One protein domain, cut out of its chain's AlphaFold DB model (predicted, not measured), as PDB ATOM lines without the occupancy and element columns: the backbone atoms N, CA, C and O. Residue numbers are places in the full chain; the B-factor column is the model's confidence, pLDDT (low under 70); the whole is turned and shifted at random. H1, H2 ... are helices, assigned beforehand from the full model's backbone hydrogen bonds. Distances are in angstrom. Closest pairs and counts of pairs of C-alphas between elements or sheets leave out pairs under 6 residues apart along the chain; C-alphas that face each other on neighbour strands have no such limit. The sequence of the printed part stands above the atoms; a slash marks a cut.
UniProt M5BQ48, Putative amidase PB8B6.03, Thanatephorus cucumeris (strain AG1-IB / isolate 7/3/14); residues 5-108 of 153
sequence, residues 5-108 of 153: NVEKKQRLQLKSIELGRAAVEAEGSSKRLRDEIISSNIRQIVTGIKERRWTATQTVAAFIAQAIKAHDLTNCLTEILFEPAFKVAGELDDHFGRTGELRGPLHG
ATOM      1  N   ASN A   5       5.403 -29.796 -14.459       95.12
ATOM      2  CA  ASN A   5       4.380 -29.586 -15.483       95.12
ATOM      3  C   ASN A   5       4.985 -29.611 -16.893       95.12
ATOM      4  O   ASN A   5       4.358 -30.123 -17.816       95.12
ATOM      5  N   VAL A   6       6.222 -29.129 -17.061       94.19
ATOM      6  CA  VAL A   6       6.935 -29.199 -18.348       94.19
ATOM      7  C   VAL A   6       7.207 -30.653 -18.727       94.19
ATOM      8  O   VAL A   6       6.850 -31.068 -19.827       94.19
ATOM      9  N   GLU A   7       7.763 -31.444 -17.806       94.75
ATOM     10  CA  GLU A   7       8.046 -32.870 -18.043       94.75
ATOM     11  C   GLU A   7       6.766 -33.649 -18.366       94.75
ATOM     12  O   GLU A   7       6.731 -34.479 -19.277       94.75
ATOM     13  N   LYS A   8       5.677 -33.339 -17.652       94.94
ATOM     14  CA  LYS A   8       4.366 -33.929 -17.913       94.94
ATOM     15  C   LYS A   8       3.893 -33.646 -19.340       94.94
ATOM     16  O   LYS A   8       3.515 -34.597 -20.027       94.94
ATOM     17  N   LYS A   9       3.917 -32.385 -19.791       95.00
ATOM     18  CA  LYS A   9       3.470 -32.014 -21.146       95.00
ATOM     19  C   LYS A   9       4.348 -32.640 -22.224       95.00
ATOM     20  O   LYS A   9       3.807 -33.216 -23.161       95.00
ATOM     21  N   GLN A  10       5.669 -32.635 -22.049       95.12
ATOM     22  CA  GLN A  10       6.598 -33.293 -22.976       95.12
ATOM     23  C   GLN A  10       6.297 -34.790 -23.116       95.12
ATOM     24  O   GLN A  10       6.223 -35.311 -24.225       95.12
ATOM     25  N   ARG A  11       6.036 -35.489 -22.006       96.31
ATOM     26  CA  ARG A  11       5.668 -36.911 -22.041       96.31
ATOM     27  C   ARG A  11       4.344 -37.162 -22.771       96.31
ATOM     28  O   ARG A  11       4.240 -38.130 -23.520       96.31
ATOM     29  N   LEU A  12       3.328 -36.324 -22.546       95.38
ATOM     30  CA  LEU A  12       2.027 -36.445 -23.222       95.38
ATOM     31  C   LEU A  12       2.138 -36.173 -24.728       95.38
ATOM     32  O   LEU A  12       1.565 -36.911 -25.530       95.38
ATOM     33  N   GLN A  13       2.913 -35.158 -25.102       95.50
ATOM     34  CA  GLN A  13       3.215 -34.814 -26.487       95.50
ATOM     35  C   GLN A  13       3.928 -35.977 -27.192       95.50
ATOM     36  O   GLN A  13       3.447 -36.442 -28.223       95.50
ATOM     37  N   LEU A  14       5.000 -36.518 -26.599       96.81
ATOM     38  CA  LEU A  14       5.729 -37.674 -27.138       96.81
ATOM     39  C   LEU A  14       4.812 -38.883 -27.345       96.81
ATOM     40  O   LEU A  14       4.766 -39.439 -28.440       96.81
ATOM     41  N   LYS A  15       4.007 -39.230 -26.333       97.19
ATOM     42  CA  LYS A  15       3.025 -40.317 -26.437       97.19
ATOM     43  C   LYS A  15       2.051 -40.094 -27.600       97.19
ATOM     44  O   LYS A  15       1.744 -41.022 -28.341       97.19
ATOM     45  N   SER A  16       1.562 -38.867 -27.769       95.81
ATOM     46  CA  SER A  16       0.605 -38.531 -28.830       95.81
ATOM     47  C   SER A  16       1.242 -38.587 -30.222       95.81
ATOM     48  O   SER A  16       0.598 -39.014 -31.178       95.81
ATOM     49  N   ILE A  17       2.521 -38.219 -30.339       97.81
ATOM     50  CA  ILE A  17       3.299 -38.359 -31.577       97.81
ATOM     51  C   ILE A  17       3.473 -39.832 -31.937       97.81
ATOM     52  O   ILE A  17       3.252 -40.199 -33.089       97.81
ATOM     53  N   GLU A  18       3.841 -40.682 -30.977       97.62
ATOM     54  CA  GLU A  18       3.999 -42.127 -31.197       97.62
ATOM     55  C   GLU A  18       2.691 -42.776 -31.659       97.62
ATOM     56  O   GLU A  18       2.679 -43.492 -32.662       97.62
ATOM     57  N   LEU A  19       1.573 -42.456 -30.997       96.94
ATOM     58  CA  LEU A  19       0.241 -42.902 -31.416       96.94
ATOM     59  C   LEU A  19      -0.115 -42.393 -32.819       96.94
ATOM     60  O   LEU A  19      -0.634 -43.152 -33.635       96.94
ATOM     61  N   GLY A  20       0.212 -41.136 -33.130       96.81
ATOM     62  CA  GLY A  20       0.023 -40.561 -34.461       96.81
ATOM     63  C   GLY A  20       0.812 -41.292 -35.546       96.81
ATOM     64  O   GLY A  20       0.268 -41.569 -36.613       96.81
ATOM     65  N   ARG A  21       2.074 -41.656 -35.278       97.75
ATOM     66  CA  ARG A  21       2.891 -42.456 -36.210       97.75
ATOM     67  C   ARG A  21       2.264 -43.823 -36.460       97.75
ATOM     68  O   ARG A  21       2.123 -44.201 -37.619       97.75
ATOM     69  N   ALA A  22       1.851 -44.515 -35.398       97.94
ATOM     70  CA  ALA A  22       1.209 -45.820 -35.504       97.94
ATOM     71  C   ALA A  22      -0.114 -45.750 -36.289       97.94
ATOM     72  O   ALA A  22      -0.368 -46.598 -37.139       97.94
ATOM     73  N   ALA A  23      -0.929 -44.714 -36.067       96.44
ATOM     74  CA  ALA A  23      -2.178 -44.509 -36.801       96.44
ATOM     75  C   ALA A  23      -1.944 -44.226 -38.297       96.44
ATOM     76  O   ALA A  23      -2.627 -44.792 -39.146       96.44
ATOM     77  N   VAL A  24      -0.947 -43.397 -38.631       97.38
ATOM     78  CA  VAL A  24      -0.543 -43.139 -40.027       97.38
ATOM     79  C   VAL A  24      -0.025 -44.408 -40.708       97.38
ATOM     80  O   VAL A  24      -0.279 -44.615 -41.893       97.38
ATOM     81  N   GLU A  25       0.715 -45.250 -39.987       96.94
ATOM     82  CA  GLU A  25       1.188 -46.533 -40.507       96.94
ATOM     83  C   GLU A  25       0.028 -47.506 -40.748       96.94
ATOM     84  O   GLU A  25      -0.039 -48.117 -41.814       96.94
ATOM     85  N   ALA A  26      -0.914 -47.593 -39.805       97.12
ATOM     86  CA  ALA A  26      -2.094 -48.448 -39.904       97.12
ATOM     87  C   ALA A  26      -3.057 -48.035 -41.032       97.12
ATOM     88  O   ALA A  26      -3.682 -48.901 -41.639       97.12
ATOM     89  N   GLU A  27      -3.168 -46.736 -41.333       96.94
ATOM     90  CA  GLU A  27      -3.956 -46.239 -42.469       96.94
ATOM     91  C   GLU A  27      -3.392 -46.730 -43.816       96.94
ATOM     92  O   GLU A  27      -4.151 -47.072 -44.721       96.94
ATOM     93  N   GLY A  28      -2.066 -46.850 -43.934       95.19
ATOM     94  CA  GLY A  28      -1.431 -47.625 -45.002       95.19
ATOM     95  C   GLY A  28      -1.286 -46.932 -46.361       95.19
ATOM     96  O   GLY A  28      -0.814 -47.565 -47.311       95.19
ATOM     97  N   SER A  29      -1.613 -45.643 -46.500       95.44
ATOM     98  CA  SER A  29      -1.418 -44.927 -47.765       95.44
ATOM     99  C   SER A  29       0.042 -44.919 -48.222       95.44
ATOM    100  O   SER A  29       0.991 -44.822 -47.436       95.44
ATOM    101  N   SER A  30       0.253 -44.969 -49.538       96.88
ATOM    102  CA  SER A  30       1.602 -44.886 -50.103       96.88
ATOM    103  C   SER A  30       2.228 -43.503 -49.877       96.88
ATOM    104  O   SER A  30       1.533 -42.486 -49.815       96.88
ATOM    105  N   LYS A  31       3.567 -43.432 -49.835       95.06
ATOM    106  CA  LYS A  31       4.286 -42.145 -49.772       95.06
ATOM    107  C   LYS A  31       3.889 -41.218 -50.926       95.06
ATOM    108  O   LYS A  31       3.679 -40.038 -50.693       95.06
ATOM    109  N   ARG A  32       3.746 -41.760 -52.140       97.69
ATOM    110  CA  ARG A  32       3.361 -40.991 -53.331       97.69
ATOM    111  C   ARG A  32       1.995 -40.325 -53.164       97.69
ATOM    112  O   ARG A  32       1.873 -39.147 -53.470       97.69
ATOM    113  N   LEU A  33       1.003 -41.065 -52.665       97.75
ATOM    114  CA  LEU A  33      -0.344 -40.535 -52.444       97.75
ATOM    115  C   LEU A  33      -0.343 -39.452 -51.358       97.75
ATOM    116  O   LEU A  33      -0.937 -38.396 -51.549       97.75
ATOM    117  N   ARG A  34       0.393 -39.663 -50.257       97.88
ATOM    118  CA  ARG A  34       0.559 -38.624 -49.228       97.88
ATOM    119  C   ARG A  34       1.219 -37.363 -49.784       97.88
ATOM    120  O   ARG A  34       0.733 -36.276 -49.501       97.88
ATOM    121  N   ASP A  35       2.285 -37.507 -50.572       98.06
ATOM    122  CA  ASP A  35       3.001 -36.379 -51.183       98.06
ATOM    123  C   ASP A  35       2.081 -35.575 -52.131       98.06
ATOM    124  O   ASP A  35       2.115 -34.345 -52.143       98.06
ATOM    125  N   GLU A  36       1.210 -36.256 -52.881       98.38
ATOM    126  CA  GLU A  36       0.205 -35.622 -53.743       98.38
ATOM    127  C   GLU A  36      -0.823 -34.822 -52.925       98.38
ATOM    128  O   GLU A  36      -1.065 -33.645 -53.213       98.38
ATOM    129  N   ILE A  37      -1.361 -35.412 -51.852       98.38
ATOM    130  CA  ILE A  37      -2.315 -34.745 -50.957       98.38
ATOM    131  C   ILE A  37      -1.697 -33.498 -50.314       98.38
ATOM    132  O   ILE A  37      -2.293 -32.426 -50.380       98.38
ATOM    133  N   ILE A  38      -0.502 -33.599 -49.720       97.75
ATOM    134  CA  ILE A  38       0.116 -32.458 -49.014       97.75
ATOM    135  C   ILE A  38       0.540 -31.329 -49.961       97.75
ATOM    136  O   ILE A  38       0.693 -30.192 -49.522       97.75
ATOM    137  N   SER A  39       0.738 -31.625 -51.250       97.81
ATOM    138  CA  SER A  39       1.000 -30.613 -52.282       97.81
ATOM    139  C   SER A  39      -0.267 -29.926 -52.809       97.81
ATOM    140  O   SER A  39      -0.171 -28.950 -53.556       97.81
ATOM    141  N   SER A  40      -1.449 -30.418 -52.430       97.88
ATOM    142  CA  SER A  40      -2.739 -29.911 -52.892       97.88
ATOM    143  C   SER A  40      -3.248 -28.760 -52.025       97.88
ATOM    144  O   SER A  40      -3.057 -28.725 -50.812       97.88
ATOM    145  N   ASN A  41      -3.957 -27.814 -52.641       97.44
ATOM    146  CA  ASN A  41      -4.681 -26.772 -51.913       97.44
ATOM    147  C   ASN A  41      -6.048 -27.269 -51.402       97.44
ATOM    148  O   ASN A  41      -6.552 -28.308 -51.825       97.44
ATOM    149  N   ILE A  42      -6.691 -26.482 -50.534       95.69
ATOM    150  CA  ILE A  42      -7.981 -26.820 -49.901       95.69
ATOM    151  C   ILE A  42      -9.049 -27.224 -50.928       95.69
ATOM    152  O   ILE A  42      -9.718 -28.239 -50.756       95.69
ATOM    153  N   ARG A  43      -9.194 -26.475 -52.032       96.88
ATOM    154  CA  ARG A  43     -10.200 -26.794 -53.061       96.88
ATOM    155  C   ARG A  43      -9.901 -28.133 -53.730       96.88
ATOM    156  O   ARG A  43     -10.818 -28.897 -53.997       96.88
ATOM    157  N   GLN A  44      -8.629 -28.416 -53.999       98.25
ATOM    158  CA  GLN A  44      -8.201 -29.675 -54.610       98.25
ATOM    159  C   GLN A  44      -8.438 -30.874 -53.689       98.25
ATOM    160  O   GLN A  44      -8.836 -31.923 -54.187       98.25
ATOM    161  N   ILE A  45      -8.246 -30.708 -52.375       98.12
ATOM    162  CA  ILE A  45      -8.558 -31.727 -51.361       98.12
ATOM    163  C   ILE A  45     -10.048 -32.059 -51.383       98.12
ATOM    164  O   ILE A  45     -10.415 -33.207 -51.625       98.12
ATOM    165  N   VAL A  46     -10.908 -31.051 -51.223       97.69
ATOM    166  CA  VAL A  46     -12.367 -31.246 -51.177       97.69
ATOM    167  C   VAL A  46     -12.881 -31.858 -52.482       97.69
ATOM    168  O   VAL A  46     -13.641 -32.827 -52.463       97.69
ATOM    169  N   THR A  47     -12.426 -31.350 -53.632       98.19
ATOM    170  CA  THR A  47     -12.762 -31.928 -54.941       98.19
ATOM    171  C   THR A  47     -12.238 -33.358 -55.078       98.19
ATOM    172  O   THR A  47     -12.953 -34.212 -55.588       98.19
ATOM    173  N   GLY A  48     -11.031 -33.653 -54.591       98.31
ATOM    174  CA  GLY A  48     -10.464 -35.001 -54.616       98.31
ATOM    175  C   GLY A  48     -11.266 -36.007 -53.805       98.31
ATOM    176  O   GLY A  48     -11.471 -37.125 -54.275       98.31
ATOM    177  N   ILE A  49     -11.797 -35.597 -52.652       98.25
ATOM    178  CA  ILE A  49     -12.707 -36.433 -51.864       98.25
ATOM    179  C   ILE A  49     -14.039 -36.616 -52.597       98.25
ATOM    180  O   ILE A  49     -14.499 -37.743 -52.770       98.25
ATOM    181  N   LYS A  50     -14.622 -35.532 -53.129       98.19
ATOM    182  CA  LYS A  50     -15.871 -35.584 -53.910       98.19
ATOM    183  C   LYS A  50     -15.785 -36.533 -55.108       98.19
ATOM    184  O   LYS A  50     -16.736 -37.244 -55.415       98.19
ATOM    185  N   GLU A  51     -14.642 -36.538 -55.786       98.06
ATOM    186  CA  GLU A  51     -14.343 -37.397 -56.936       98.06
ATOM    187  C   GLU A  51     -13.897 -38.810 -56.531       98.06
ATOM    188  O   GLU A  51     -13.580 -39.618 -57.402       98.06
ATOM    189  N   ARG A  52     -13.867 -39.124 -55.227       97.88
ATOM    190  CA  ARG A  52     -13.400 -40.402 -54.663       97.88
ATOM    191  C   ARG A  52     -11.954 -40.746 -55.032       97.88
ATOM    192  O   ARG A  52     -11.580 -41.916 -55.048       97.88
ATOM    193  N   ARG A  53     -11.132 -39.734 -55.323       98.00
ATOM    194  CA  ARG A  53      -9.681 -39.902 -55.490       98.00
ATOM    195  C   ARG A  53      -9.003 -40.150 -54.151       98.00
ATOM    196  O   ARG A  53      -8.074 -40.951 -54.096       98.00
ATOM    197  N   TRP A  54      -9.487 -39.489 -53.100       98.38
ATOM    198  CA  TRP A  54      -9.008 -39.637 -51.729       98.38
ATOM    199  C   TRP A  54     -10.178 -39.779 -50.757       98.38
ATOM    200  O   TRP A  54     -11.307 -39.414 -51.079       98.38
ATOM    201  N   THR A  55      -9.896 -40.267 -49.557       98.44
ATOM    202  CA  THR A  55     -10.818 -40.207 -48.419       98.44
ATOM    203  C   THR A  55     -10.420 -39.077 -47.459       98.44
ATOM    204  O   THR A  55      -9.291 -38.565 -47.499       98.44
ATOM    205  N   ALA A  56     -11.333 -38.663 -46.580       98.19
ATOM    206  CA  ALA A  56     -11.017 -37.748 -45.490       98.19
ATOM    207  C   ALA A  56      -9.942 -38.359 -44.577       98.19
ATOM    208  O   ALA A  56      -8.990 -37.669 -44.204       98.19
ATOM    209  N   THR A  57     -10.025 -39.665 -44.294       98.56
ATOM    210  CA  THR A  57      -9.028 -40.386 -43.483       98.56
ATOM    211  C   THR A  57      -7.635 -40.345 -44.115       98.56
ATOM    212  O   THR A  57      -6.662 -40.030 -43.428       98.56
ATOM    213  N   GLN A  58      -7.529 -40.570 -45.429       98.69
ATOM    214  CA  GLN A  58      -6.267 -40.455 -46.174       98.69
ATOM    215  C   GLN A  58      -5.689 -39.042 -46.097       98.69
ATOM    216  O   GLN A  58      -4.483 -38.856 -45.919       98.69
ATOM    217  N   THR A  59      -6.561 -38.040 -46.207       98.38
ATOM    218  CA  THR A  59      -6.161 -36.636 -46.135       98.38
ATOM    219  C   THR A  59      -5.603 -36.301 -44.753       98.38
ATOM    220  O   THR A  59      -4.491 -35.783 -44.641       98.38
ATOM    221  N   VAL A  60      -6.319 -36.667 -43.688       98.00
ATOM    222  CA  VAL A  60      -5.870 -36.472 -42.302       98.00
ATOM    223  C   VAL A  60      -4.561 -37.215 -42.027       98.00
ATOM    224  O   VAL A  60      -3.625 -36.607 -41.509       98.00
ATOM    225  N   ALA A  61      -4.432 -38.475 -42.445       98.38
ATOM    226  CA  ALA A  61      -3.200 -39.242 -42.274       98.38
ATOM    227  C   ALA A  61      -1.996 -38.587 -42.970       98.38
ATOM    228  O   ALA A  61      -0.908 -38.506 -42.392       98.38
ATOM    229  N   ALA A  62      -2.178 -38.074 -44.192       98.44
ATOM    230  CA  ALA A  62      -1.118 -37.398 -44.937       98.44
ATOM    231  C   ALA A  62      -0.602 -36.147 -44.206       98.44
ATOM    232  O   ALA A  62       0.613 -35.973 -44.052       98.44
ATOM    233  N   PHE A  63      -1.511 -35.308 -43.704       98.31
ATOM    234  CA  PHE A  63      -1.143 -34.095 -42.973       98.31
ATOM    235  C   PHE A  63      -0.598 -34.384 -41.572       98.31
ATOM    236  O   PHE A  63       0.349 -33.715 -41.165       98.31
ATOM    237  N   ILE A  64      -1.095 -35.401 -40.859       98.19
ATOM    238  CA  ILE A  64      -0.514 -35.836 -39.577       98.19
ATOM    239  C   ILE A  64       0.925 -36.313 -39.782       98.19
ATOM    240  O   ILE A  64       1.824 -35.892 -39.053       98.19
ATOM    241  N   ALA A  65       1.180 -37.117 -40.817       98.06
ATOM    242  CA  ALA A  65       2.534 -37.554 -41.148       98.06
ATOM    243  C   ALA A  65       3.472 -36.362 -41.403       98.06
ATOM    244  O   ALA A  65       4.628 -36.367 -40.975       98.06
ATOM    245  N   GLN A  66       2.981 -35.331 -42.096       97.88
ATOM    246  CA  GLN A  66       3.741 -34.116 -42.369       97.88
ATOM    247  C   GLN A  66       3.936 -33.246 -41.117       97.88
ATOM    248  O   GLN A  66       5.030 -32.717 -40.911       97.88
ATOM    249  N   ALA A  67       2.921 -33.132 -40.261       97.88
ATOM    250  CA  ALA A  67       2.982 -32.398 -39.001       97.88
ATOM    251  C   ALA A  67       3.997 -33.025 -38.037       97.88
ATOM    252  O   ALA A  67       4.799 -32.308 -37.449       97.88
ATOM    253  N   ILE A  68       4.029 -34.356 -37.942       98.12
ATOM    254  CA  ILE A  68       5.012 -35.086 -37.136       98.12
ATOM    255  C   ILE A  68       6.438 -34.833 -37.649       98.12
ATOM    256  O   ILE A  68       7.322 -34.523 -36.859       98.12
ATOM    257  N   LYS A  69       6.672 -34.880 -38.969       97.62
ATOM    258  CA  LYS A  69       7.992 -34.542 -39.539       97.62
ATOM    259  C   LYS A  69       8.408 -33.105 -39.226       97.62
ATOM    260  O   LYS A  69       9.566 -32.856 -38.912       97.62
ATOM    261  N   ALA A  70       7.481 -32.154 -39.340       97.81
ATOM    262  CA  ALA A  70       7.753 -30.765 -38.985       97.81
ATOM    263  C   ALA A  70       8.071 -30.637 -37.490       97.81
ATOM    264  O   ALA A  70       9.005 -29.927 -37.116       97.81
ATOM    265  N   HIS A  71       7.343 -31.367 -36.646       97.88
ATOM    266  CA  HIS A  71       7.569 -31.411 -35.212       97.88
ATOM    267  C   HIS A  71       8.958 -31.946 -34.860       97.88
ATOM    268  O   HIS A  71       9.652 -31.310 -34.077       97.88
ATOM    269  N   ASP A  72       9.411 -33.033 -35.486       97.50
ATOM    270  CA  ASP A  72      10.751 -33.595 -35.245       97.50
ATOM    271  C   ASP A  72      11.873 -32.570 -35.476       97.50
ATOM    272  O   ASP A  72      12.917 -32.621 -34.830       97.50
ATOM    273  N   LEU A  73      11.652 -31.622 -36.391       97.88
ATOM    274  CA  LEU A  73      12.620 -30.588 -36.749       97.88
ATOM    275  C   LEU A  73      12.476 -29.298 -35.932       97.88
ATOM    276  O   LEU A  73      13.432 -28.531 -35.838       97.88
ATOM    277  N   THR A  74      11.284 -29.013 -35.402       97.69
ATOM    278  CA  THR A  74      10.942 -27.665 -34.900       97.69
ATOM    279  C   THR A  74      10.235 -27.635 -33.549       97.69
ATOM    280  O   THR A  74      10.094 -26.558 -32.978       97.69
ATOM    281  N   ASN A  75       9.795 -28.782 -33.023       96.25
ATOM    282  CA  ASN A  75       8.993 -28.904 -31.804       96.25
ATOM    283  C   ASN A  75       7.717 -28.024 -31.828       96.25
ATOM    284  O   ASN A  75       7.384 -27.345 -30.860       96.25
ATOM    285  N   CYS A  76       7.007 -27.989 -32.963       95.44
ATOM    286  CA  CYS A  76       5.920 -27.033 -33.221       95.44
ATOM    287  C   CYS A  76       4.518 -27.434 -32.727       95.44
ATOM    288  O   CYS A  76       3.591 -26.636 -32.836       95.44
ATOM    289  N   LEU A  77       4.333 -28.652 -32.214       95.88
ATOM    290  CA  LEU A  77       3.018 -29.163 -31.793       95.88
ATOM    291  C   LEU A  77       2.962 -29.150 -30.274       95.88
ATOM    292  O   LEU A  77       3.794 -29.806 -29.669       95.88
ATOM    293  N   THR A  78       2.019 -28.442 -29.660       92.69
ATOM    294  CA  THR A  78       1.881 -28.388 -28.193       92.69
ATOM    295  C   THR A  78       0.849 -29.404 -27.716       92.69
ATOM    296  O   THR A  78       1.215 -30.415 -27.119       92.69
ATOM    297  N   GLU A  79      -0.410 -29.187 -28.094       91.81
ATOM    298  CA  GLU A  79      -1.525 -30.108 -27.892       91.81
ATOM    299  C   GLU A  79      -1.823 -30.861 -29.185       91.81
ATOM    300  O   GLU A  79      -1.944 -30.270 -30.260       91.81
ATOM    301  N   ILE A  80      -1.927 -32.187 -29.093       94.62
ATOM    302  CA  ILE A  80      -2.035 -33.064 -30.258       94.62
ATOM    303  C   ILE A  80      -3.384 -33.779 -30.238       94.62
ATOM    304  O   ILE A  80      -3.656 -34.596 -29.365       94.62
ATOM    305  N   LEU A  81      -4.211 -33.492 -31.247       94.69
ATOM    306  CA  LEU A  81      -5.582 -33.997 -31.384       94.69
ATOM    307  C   LEU A  81      -5.705 -35.039 -32.512       94.69
ATOM    308  O   LEU A  81      -6.711 -35.100 -33.216       94.69
ATOM    309  N   PHE A  82      -4.671 -35.859 -32.718       95.50
ATOM    310  CA  PHE A  82      -4.631 -36.817 -33.831       95.50
ATOM    311  C   PHE A  82      -5.735 -37.878 -33.762       95.50
ATOM    312  O   PHE A  82      -6.382 -38.138 -34.770       95.50
ATOM    313  N   GLU A  83      -5.984 -38.467 -32.592       94.00
ATOM    314  CA  GLU A  83      -7.030 -39.486 -32.424       94.00
ATOM    315  C   GLU A  83      -8.442 -38.939 -32.729       94.00
ATOM    316  O   GLU A  83      -9.118 -39.517 -33.586       94.00
ATOM    317  N   PRO A  84      -8.885 -37.804 -32.144       92.94
ATOM    318  CA  PRO A  84     -10.139 -37.171 -32.551       92.94
ATOM    319  C   PRO A  84     -10.189 -36.827 -34.042       92.94
ATOM    320  O   PRO A  84     -11.225 -37.028 -34.670       92.94
ATOM    321  N   ALA A  85      -9.085 -36.344 -34.624       94.94
ATOM    322  CA  ALA A  85      -9.036 -36.006 -36.046       94.94
ATOM    323  C   ALA A  85      -9.279 -37.234 -36.937       94.94
ATOM    324  O   ALA A  85     -10.061 -37.157 -37.883       94.94
ATOM    325  N   PHE A  86      -8.669 -38.380 -36.614       95.62
ATOM    326  CA  PHE A  86      -8.929 -39.644 -37.309       95.62
ATOM    327  C   PHE A  86     -10.374 -40.110 -37.143       95.62
ATOM    328  O   PHE A  86     -10.991 -40.543 -38.115       95.62
ATOM    329  N   LYS A  87     -10.933 -39.990 -35.934       95.06
ATOM    330  CA  LYS A  87     -12.332 -40.345 -35.676       95.06
ATOM    331  C   LYS A  87     -13.286 -39.521 -36.545       95.06
ATOM    332  O   LYS A  87     -14.124 -40.094 -37.234       95.06
ATOM    333  N   VAL A  88     -13.129 -38.196 -36.553       94.38
ATOM    334  CA  VAL A  88     -13.948 -37.298 -37.382       94.38
ATOM    335  C   VAL A  88     -13.776 -37.627 -38.865       94.38
ATOM    336  O   VAL A  88     -14.762 -37.688 -39.590       94.38
ATOM    337  N   ALA A  89     -12.554 -37.898 -39.324       96.56
ATOM    338  CA  ALA A  89     -12.308 -38.277 -40.712       96.56
ATOM    339  C   ALA A  89     -13.047 -39.564 -41.120       96.56
ATOM    340  O   ALA A  89     -13.674 -39.593 -42.179       96.56
ATOM    341  N   GLY A  90     -13.052 -40.583 -40.257       97.56
ATOM    342  CA  GLY A  90     -13.827 -41.806 -40.476       97.56
ATOM    343  C   GLY A  90     -15.336 -41.549 -40.526       97.56
ATOM    344  O   GLY A  90     -16.020 -42.051 -41.413       97.56
ATOM    345  N   GLU A  91     -15.863 -40.697 -39.640       96.62
ATOM    346  CA  GLU A  91     -17.281 -40.302 -39.659       96.62
ATOM    347  C   GLU A  91     -17.668 -39.565 -40.954       96.62
ATOM    348  O   GLU A  91     -18.773 -39.755 -41.475       96.62
ATOM    349  N   LEU A  92     -16.767 -38.731 -41.483       96.50
ATOM    350  CA  LEU A  92     -16.940 -38.030 -42.756       96.50
ATOM    351  C   LEU A  92     -16.940 -39.005 -43.941       96.50
ATOM    352  O   LEU A  92     -17.824 -38.912 -44.796       96.50
ATOM    353  N   ASP A  93     -16.021 -39.971 -43.945       98.25
ATOM    354  CA  ASP A  93     -15.962 -41.034 -44.949       98.25
ATOM    355  C   ASP A  93     -17.236 -41.894 -44.934       98.25
ATOM    356  O   ASP A  93     -17.850 -42.115 -45.980       98.25
ATOM    357  N   ASP A  94     -17.702 -42.305 -43.750       98.06
ATOM    358  CA  ASP A  94     -18.945 -43.066 -43.578       98.06
ATOM    359  C   ASP A  94     -20.176 -42.271 -44.020       98.06
ATOM    360  O   ASP A  94     -21.133 -42.824 -44.575       98.06
ATOM    361  N   HIS A  95     -20.212 -40.970 -43.727       97.12
ATOM    362  CA  HIS A  95     -21.290 -40.090 -44.162       97.12
ATOM    363  C   HIS A  95     -21.322 -39.979 -45.688       97.12
ATOM    364  O   HIS A  95     -22.371 -40.224 -46.290       97.12
ATOM    365  N   PHE A  96     -20.184 -39.676 -46.316       97.69
ATOM    366  CA  PHE A  96     -20.088 -39.535 -47.767       97.69
ATOM    367  C   PHE A  96     -20.346 -40.865 -48.488       97.69
ATOM    368  O   PHE A  96     -21.027 -40.897 -49.511       97.69
ATOM    369  N   GLY A  97     -19.883 -41.984 -47.926       98.06
ATOM    370  CA  GLY A  97     -20.150 -43.322 -48.449       98.06
ATOM    371  C   GLY A  97     -21.639 -43.680 -48.454       98.06
ATOM    372  O   GLY A  97     -22.119 -44.277 -49.417       98.06
ATOM    373  N   ARG A  98     -22.384 -43.286 -47.409       98.06
ATOM    374  CA  ARG A  98     -23.828 -43.557 -47.278       98.06
ATOM    375  C   ARG A  98     -24.709 -42.601 -48.077       98.06
ATOM    376  O   ARG A  98     -25.716 -43.033 -48.626       98.06
ATOM    377  N   THR A  99     -24.372 -41.316 -48.092       97.38
ATOM    378  CA  THR A  99     -25.245 -40.259 -48.632       97.38
ATOM    379  C   THR A  99     -24.835 -39.798 -50.027       97.38
ATOM    380  O   THR A  99     -25.672 -39.323 -50.785       97.38
ATOM    381  N   GLY A 100     -23.555 -39.938 -50.384       97.00
ATOM    382  CA  GLY A 100     -22.976 -39.294 -51.562       97.00
ATOM    383  C   GLY A 100     -22.808 -37.778 -51.419       97.00
ATOM    384  O   GLY A 100     -22.417 -37.125 -52.387       97.00
ATOM    385  N   GLU A 101     -23.074 -37.212 -50.239       96.31
ATOM    386  CA  GLU A 101     -23.007 -35.779 -49.966       96.31
ATOM    387  C   GLU A 101     -21.849 -35.446 -49.022       96.31
ATOM    388  O   GLU A 101     -21.527 -36.188 -48.092       96.31
ATOM    389  N   LEU A 102     -21.182 -34.322 -49.289       95.19
ATOM    390  CA  LEU A 102     -20.139 -33.810 -48.409       95.19
ATOM    391  C   LEU A 102     -20.775 -33.026 -47.260       95.19
ATOM    392  O   LEU A 102     -21.641 -32.179 -47.469       95.19
ATOM    393  N   ARG A 103     -20.259 -33.236 -46.052       92.38
ATOM    394  CA  ARG A 103     -20.553 -32.415 -44.874       92.38
ATOM    395  C   ARG A 103     -19.730 -31.120 -44.896       92.38
ATOM    396  O   ARG A 103     -18.613 -31.111 -44.388       92.38
ATOM    397  N   GLY A 104     -20.296 -30.064 -45.478       89.94
ATOM    398  CA  GLY A 104     -19.739 -28.707 -45.447       89.94
ATOM    399  C   GLY A 104     -18.634 -28.417 -46.478       89.94
ATOM    400  O   GLY A 104     -18.141 -29.327 -47.153       89.94
ATOM    401  N   PRO A 105     -18.253 -27.135 -46.645       92.06
ATOM    402  CA  PRO A 105     -17.217 -26.710 -47.587       92.06
ATOM    403  C   PRO A 105     -15.800 -27.185 -47.235       92.06
ATOM    404  O   PRO A 105     -14.962 -27.223 -48.136       92.06
ATOM    405  N   LEU A 106     -15.517 -27.539 -45.977       93.56
ATOM    406  CA  LEU A 106     -14.207 -28.020 -45.524       93.56
ATOM    407  C   LEU A 106     -14.178 -29.531 -45.260       93.56
ATOM    408  O   LEU A 106     -13.305 -30.020 -44.544       93.56
ATOM    409  N   HIS A 107     -15.100 -30.290 -45.857       94.38
ATOM    410  CA  HIS A 107     -15.178 -31.738 -45.683       94.38
ATOM    411  C   HIS A 107     -13.817 -32.431 -45.887       94.38
ATOM    412  O   HIS A 107     -13.255 -32.420 -46.983       94.38
ATOM    413  N   GLY A 108     -13.303 -33.043 -44.817       93.81
ATOM    414  CA  GLY A 108     -12.050 -33.802 -44.812       93.81
ATOM    415  C   GLY A 108     -10.772 -32.959 -44.856       93.81
ATOM    416  O   GLY A 108      -9.690 -33.525 -44.987       93.81
TER     417      GLY A 108
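AT A GLANCE: This is residues 5 to 108 of the 153 residues of the protein "Putative amidase PB8B6.03" of Thanatephorus cucumeris (strain AG1-IB / isolate 7/3/14) (UniProt M5BQ48). Picture a long helix, H4, in the middle, with H1 crossing it at a steep tilt, H2 lying about perpendicular across it, and H5 folding back along its first part as a helical hairpin. Short H3 sits near the beginning of H4, and the early part of H1 and the late part of H5 reach toward opposite ends of the elongated whole. The printed part has 104 residues with five named helices, H1 to H5 in order along it, and no named strand; the class is all helix. It is compact, with a radius of gyration of the C-alphas of 14.5 A, and the C-alphas span 46 by 24 by 24 A.

HOW THE PARTS SIT: Begin with H1, residues 5 to 27, whose residues 17 to 27 alone touch the hub H4, residues 56 to 74. Their closest C-alphas, of Val 24 and Ala 61, are 5.2 A apart, and they run opposite ways at a steep tilt of 43 degrees. Next comes H2, residues 31 to 38, which touches residues 58 to 66 of H4 alone and is about perpendicular to it at 90 degrees; the closest C-alphas, of Arg 34 and Ala 62, are 4.8 A apart. Then look at H3, residues 42 to 50: it touches no helix, but is close to H4 without clearly touching, the closest C-alphas, of Ile 49 and Ala 56, being 6.7 A apart. H4 and H5, residues 82 to 99, form a helical hairpin at a shallow tilt of 19 degrees, opposite ways; their closest C-alphas, of Thr 57 and Ala 89, are 4.8 A apart. H5 only just touches H1, with 3 pairs of C-alphas within 8 A, the closest being those of Gly 20 and Phe 82 at 6.0 A. H1 and H3 are apart. In H1, H2, H3, H4 and H5 every O i to N i+4 pair is within hydrogen-bond range.

IN THESE COORDINATES: Find C-alpha 5 at (4.380, -29.586, -15.483); from there H1 runs 32.8 A to Glu 27. H2 follows from Lys 31 to Ile 38, and H3 from Ile 42 to Lys 50. Look for C-alpha 56 at (-11.017, -37.748, -45.490), where H4 begins its 26.4 A run to Thr 74. H5 starts at Phe 82 and covers 25.6 A to C-alpha 99 at (-25.245, -40.259, -48.632).

THE WHOLE: The two C-alphas farthest apart are those of Asn 5 and Gly 100, at 46.3 A. The printed part has no cut. The links from H1 to H2, H2 to H3 and H3 to H4 are tight, the link from H4 to H5 is short, and no link is long. The mean pLDDT of the printed part is 96.6, and no printed residue is under 70.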